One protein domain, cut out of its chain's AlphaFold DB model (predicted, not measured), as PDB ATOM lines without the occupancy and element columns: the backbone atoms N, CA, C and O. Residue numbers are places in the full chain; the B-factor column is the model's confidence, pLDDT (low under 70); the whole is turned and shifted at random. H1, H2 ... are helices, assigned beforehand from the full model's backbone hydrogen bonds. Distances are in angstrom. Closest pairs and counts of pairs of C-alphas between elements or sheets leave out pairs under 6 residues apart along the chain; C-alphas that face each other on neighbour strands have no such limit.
ATOM      1  N   GLU A  51     184.736 243.806 241.496       92.00
ATOM      2  CA  GLU A  51     185.643 243.862 242.648       92.00
ATOM      3  C   GLU A  51     187.074 243.487 242.255       92.00
ATOM      4  O   GLU A  51     188.009 244.184 242.650       92.00
ATOM      5  N   VAL A  52     187.234 242.475 241.395       92.75
ATOM      6  CA  VAL A  52     188.540 242.088 240.841       92.75
ATOM      7  C   VAL A  52     189.157 243.233 240.029       92.75
ATOM      8  O   VAL A  52     190.349 243.499 240.153       92.75
ATOM      9  N   LEU A  53     188.360 243.954 239.233       93.00
ATOM     10  CA  LEU A  53     188.841 245.136 238.504       93.00
ATOM     11  C   LEU A  53     189.295 246.242 239.465       93.00
ATOM     12  O   LEU A  53     190.430 246.700 239.374       93.00
ATOM     13  N   LYS A  54     188.478 246.572 240.472       94.00
ATOM     14  CA  LYS A  54     188.840 247.565 241.499       94.00
ATOM     15  C   LYS A  54     190.111 247.199 242.265       94.00
ATOM     16  O   LYS A  54     190.813 248.086 242.746       94.00
ATOM     17  N   GLN A  55     190.407 245.910 242.435       93.31
ATOM     18  CA  GLN A  55     191.655 245.463 243.050       93.31
ATOM     19  C   GLN A  55     192.871 245.854 242.199       93.31
ATOM     20  O   GLN A  55     193.862 246.321 242.761       93.31
ATOM     21  N   LYS A  56     192.780 245.719 240.870       91.94
ATOM     22  CA  LYS A  56     193.835 246.147 239.939       91.94
ATOM     23  C   LYS A  56     194.019 247.665 239.976       91.94
ATOM     24  O   LYS A  56     195.144 248.115 240.165       91.94
ATOM     25  N   ASP A  57     192.926 248.425 239.956       94.56
ATOM     26  CA  ASP A  57     192.971 249.894 240.038       94.56
ATOM     27  C   ASP A  57     193.649 250.379 241.334       94.56
ATOM     28  O   ASP A  57     194.465 251.301 241.332       94.56
ATOM     29  N   ARG A  58     193.356 249.728 242.471       93.81
ATOM     30  CA  ARG A  58     194.008 250.036 243.757       93.81
ATOM     31  C   ARG A  58     195.500 249.717 243.736       93.81
ATOM     32  O   ARG A  58     196.285 250.496 244.272       93.81
ATOM     33  N   ALA A  59     195.893 248.586 243.149       93.44
ATOM     34  CA  ALA A  59     197.300 248.210 243.028       93.44
ATOM     35  C   ALA A  59     198.073 249.216 242.158       93.44
ATOM     36  O   ALA A  59     199.178 249.628 242.520       93.44
ATOM     37  N   GLU A  60     197.467 249.673 241.060       95.12
ATOM     38  CA  GLU A  60     198.030 250.728 240.220       95.12
ATOM     39  C   GLU A  60     198.172 252.044 240.996       95.12
ATOM     40  O   GLU A  60     199.236 252.661 240.976       95.12
ATOM     41  N   HIS A  61     197.151 252.433 241.764       94.44
ATOM     42  CA  HIS A  61     197.194 253.645 242.579       94.44
ATOM     43  C   HIS A  61     198.347 253.642 243.595       94.44
ATOM     44  O   HIS A  61     199.087 254.624 243.701       94.44
ATOM     45  N   TYR A  62     198.546 252.533 244.318       90.25
ATOM     46  CA  TYR A  62     199.681 252.402 245.235       90.25
ATOM     47  C   TYR A  62     201.020 252.409 244.495       90.25
ATOM     48  O   TYR A  62     201.969 253.032 244.965       90.25
ATOM     49  N   SER A  63     201.094 251.789 243.317       92.88
ATOM     50  CA  SER A  63     202.303 251.813 242.487       92.88
ATOM     51  C   SER A  63     202.667 253.243 242.073       92.88
ATOM     52  O   SER A  63     203.812 253.664 242.227       92.88
ATOM     53  N   GLN A  64     201.683 254.034 241.634       91.81
ATOM     54  CA  GLN A  64     201.868 255.451 241.309       91.81
ATOM     55  C   GLN A  64     202.299 256.274 242.534       91.81
ATOM     56  O   GLN A  64     203.135 257.169 242.408       91.81
ATOM     57  N   LEU A  65     201.759 255.981 243.722       89.88
ATOM     58  CA  LEU A  65     202.180 256.629 244.967       89.88
ATOM     59  C   LEU A  65     203.650 256.328 245.290       89.88
ATOM     60  O   LEU A  65     204.406 257.253 245.577       89.88
ATOM     61  N   PHE A  66     204.070 255.065 245.193       87.19
ATOM     62  CA  PHE A  66     205.466 254.677 245.407       87.19
ATOM     63  C   PHE A  66     206.415 255.345 244.410       87.19
ATOM     64  O   PHE A  66     207.484 255.805 244.807       87.19
ATOM     65  N   MET A  67     206.019 255.452 243.138       88.19
ATOM     66  CA  MET A  67     206.803 256.168 242.128       88.19
ATOM     67  C   MET A  67     206.975 257.648 242.486       88.19
ATOM     68  O   MET A  67     208.100 258.138 242.488       88.19
ATOM     69  N   LYS A  68     205.898 258.333 242.896       87.00
ATOM     70  CA  LYS A  68     205.963 259.736 243.344       87.00
ATOM     71  C   LYS A  68     206.881 259.919 244.548       87.00
ATOM     72  O   LYS A  68     207.690 260.839 244.561       87.00
ATOM     73  N   ILE A  69     206.785 259.029 245.537       84.19
ATOM     74  CA  ILE A  69     207.664 259.044 246.715       84.19
ATOM     75  C   ILE A  69     209.125 258.891 246.284       84.19
ATOM     76  O   ILE A  69     209.973 259.662 246.723       84.19
ATOM     77  N   LYS A  70     209.421 257.932 245.399       82.31
ATOM     78  CA  LYS A  70     210.775 257.694 244.888       82.31
ATOM     79  C   LYS A  70     211.336 258.909 244.141       82.31
ATOM     80  O   LYS A  70     212.508 259.229 244.308       82.31
ATOM     81  N   GLU A  71     210.521 259.570 243.324       83.38
ATOM     82  CA  GLU A  71     210.917 260.769 242.574       83.38
ATOM     83  C   GLU A  71     211.158 261.975 243.489       83.38
ATOM     84  O   GLU A  71     212.134 262.700 243.314       83.38
ATOM     85  N   GLN A  72     210.286 262.184 244.477       82.00
ATOM     86  CA  GLN A  72     210.354 263.331 245.385       82.00
ATOM     87  C   GLN A  72     211.409 263.164 246.485       82.00
ATOM     88  O   GLN A  72     211.912 264.157 247.011       82.00
ATOM     89  N   LEU A  73     211.763 261.924 246.829       74.62
ATOM     90  CA  LEU A  73     212.726 261.590 247.876       74.62
ATOM     91  C   LEU A  73     213.775 260.587 247.354       74.62
ATOM     92  O   LEU A  73     213.843 259.453 247.833       74.62
ATOM     93  N   PRO A  74     214.646 260.986 246.404       65.94
ATOM     94  CA  PRO A  74     215.596 260.078 245.751       65.94
ATOM     95  C   PRO A  74     216.650 259.489 246.703       65.94
ATOM     96  O   PRO A  74     217.238 258.453 246.403       65.94
ATOM     97  N   ASN A  75     216.864 260.128 247.860       67.75
ATOM     98  CA  ASN A  75     217.787 259.686 248.911       67.75
ATOM     99  C   ASN A  75     217.071 259.086 250.135       67.75
ATOM    100  O   ASN A  75     217.732 258.795 251.134       67.75
ATOM    101  N   ALA A  76     215.742 258.919 250.104       61.84
ATOM    102  CA  ALA A  76     215.061 258.198 251.172       61.84
ATOM    103  C   ALA A  76     215.500 256.735 251.117       61.84
ATOM    104  O   ALA A  76     215.209 256.011 250.163       61.84
ATOM    105  N   GLN A  77     216.212 256.284 252.152       60.03
ATOM    106  CA  GLN A  77     216.371 254.851 252.380       60.03
ATOM    107  C   GLN A  77     214.963 254.251 252.468       60.03
ATOM    108  O   GLN A  77     214.062 254.864 253.037       60.03
ATOM    109  N   SER A  78     214.752 253.068 251.896       54.19
ATOM    110  CA  SER A  78     213.432 252.455 251.668       54.19
ATOM    111  C   SER A  78     212.575 252.237 252.930       54.19
ATOM    112  O   SER A  78     211.405 251.884 252.818       54.19
ATOM    113  N   TYR A  79     213.130 252.478 254.119       55.12
ATOM    114  CA  TYR A  79     212.486 252.405 255.434       55.12
ATOM    115  C   TYR A  79     212.380 253.761 256.174       55.12
ATOM    116  O   TYR A  79     211.902 253.796 257.303       55.12
ATOM    117  N   LEU A  80     212.816 254.876 255.575       55.97
ATOM    118  CA  LEU A  80     212.908 256.208 256.198       55.97
ATOM    119  C   LEU A  80     211.848 257.197 255.686       55.97
ATOM    120  O   LEU A  80     212.127 258.377 255.506       55.97
ATOM    121  N   LEU A  81     210.608 256.762 255.471       65.25
ATOM    122  CA  LEU A  81     209.505 257.727 255.517       65.25
ATOM    123  C   LEU A  81     209.177 257.964 256.986       65.25
ATOM    124  O   LEU A  81     208.385 257.239 257.588       65.25
ATOM    125  N   THR A  82     209.833 258.954 257.587       70.19
ATOM    126  CA  THR A  82     209.438 259.381 258.925       70.19
ATOM    127  C   THR A  82     208.044 260.016 258.850       70.19
ATOM    128  O   THR A  82     207.651 260.577 257.824       70.19
ATOM    129  N   LEU A  83     207.260 259.924 259.929       68.00
ATOM    130  CA  LEU A  83     205.938 260.560 259.994       68.00
ATOM    131  C   LEU A  83     205.979 262.061 259.606       68.00
ATOM    132  O   LEU A  83     205.098 262.493 258.862       68.00
ATOM    133  N   PRO A  84     206.997 262.849 260.011       73.06
ATOM    134  CA  PRO A  84     207.181 264.217 259.523       73.06
ATOM    135  C   PRO A  84     207.317 264.344 257.998       73.06
ATOM    136  O   PRO A  84     206.675 265.215 257.408       73.06
ATOM    137  N   ASP A  85     208.105 263.478 257.352       70.00
ATOM    138  CA  ASP A  85     208.299 263.508 255.893       70.00
ATOM    139  C   ASP A  85     206.991 263.202 255.159       70.00
ATOM    140  O   ASP A  85     206.639 263.868 254.183       70.00
ATOM    141  N   PHE A  86     206.223 262.244 255.681       70.38
ATOM    142  CA  PHE A  86     204.910 261.890 255.152       70.38
ATOM    143  C   PHE A  86     203.896 263.040 255.278       70.38
ATOM    144  O   PHE A  86     203.192 263.352 254.317       70.38
ATOM    145  N   ILE A  87     203.850 263.718 256.432       77.00
ATOM    146  CA  ILE A  87     202.968 264.879 256.651       77.00
ATOM    147  C   ILE A  87     203.328 266.026 255.700       77.00
ATOM    148  O   ILE A  87     202.441 266.637 255.103       77.00
ATOM    149  N   LYS A  88     204.621 266.302 255.503       73.69
ATOM    150  CA  LYS A  88     205.078 267.353 254.583       73.69
ATOM    151  C   LYS A  88     204.651 267.077 253.139       73.69
ATOM    152  O   LYS A  88     204.228 267.997 252.442       73.69
ATOM    153  N   LEU A  89     204.715 265.817 252.717       73.44
ATOM    154  CA  LEU A  89     204.304 265.380 251.382       73.44
ATOM    155  C   LEU A  89     202.785 265.511 251.164       73.44
ATOM    156  O   LEU A  89     202.348 265.842 250.064       73.44
ATOM    157  N   LEU A  90     201.977 265.308 252.212       72.12
ATOM    158  CA  LEU A  90     200.530 265.547 252.167       72.12
ATOM    159  C   LEU A  90     200.189 267.039 252.056       72.12
ATOM    160  O   LEU A  90     199.360 267.407 251.227       72.12
ATOM    161  N   LEU A  91     200.858 267.890 252.836       76.56
ATOM    162  CA  LEU A  91     200.619 269.339 252.859       76.56
ATOM    163  C   LEU A  91     201.051 270.051 251.569       76.56
ATOM    164  O   LEU A  91     200.431 271.024 251.159       76.56
ATOM    165  N   GLN A  92     202.091 269.562 250.887       65.50
ATOM    166  CA  GLN A  92     202.540 270.136 249.610       65.50
ATOM    167  C   GLN A  92     201.543 269.950 248.459       65.50
ATOM    168  O   GLN A  92     201.703 270.569 247.412       65.50
ATOM    169  N   LYS A  93     200.526 269.105 248.634       55.53
ATOM    170  CA  LYS A  93     199.520 268.817 247.613       55.53
ATOM    171  C   LYS A  93     198.348 269.811 247.600       55.53
ATOM    172  O   LYS A  93     197.494 269.683 246.728       55.53
TER     173      LYS A  93
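What this domain is: This is residues 51 to 93 of the 95 residues of an uncharacterized protein of marine sediment metagenome (UniProt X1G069). One long helix, H1, makes the longest axis, and the much shorter H2 is set crosswise to one side of its last turns, apart from it, with a looped link, residues 73 to 82, between them. Residues 51 to 67 of H1 stick out as a free arm. The printed part has 43 residues with two named helices, H1 then H2, and no named strand: all helix. It is loose, with a radius of gyration of the C-alphas of 12.5 A, and elongated, spanning 34 by 21 by 15 A.

Where its parts are: Find C-alpha 51 at (185.643, 243.862, 242.648); from there H1, residues 51 to 72, runs 31.6 A to C-alpha 72 at (210.354, 263.331, 245.385). H2, residues 83 to 93, runs 16.2 A to C-alpha 93 at (199.520, 268.817, 247.613).

How they stand to each other: H1 and H2 are apart, with no C-alpha of the one within 8 A of the other. Their link of 10 residues is short. In H1 every O i to N i+4 pair is within hydrogen-bond range; in H2, 6 of 7.

The domain as a whole: The C-alphas farthest apart, of Glu 51 and Asn 75, are 36.4 A apart. The printed part has no cut. Look for pLDDT under 70 at residues 74 to 81, 83, and 92 to 93.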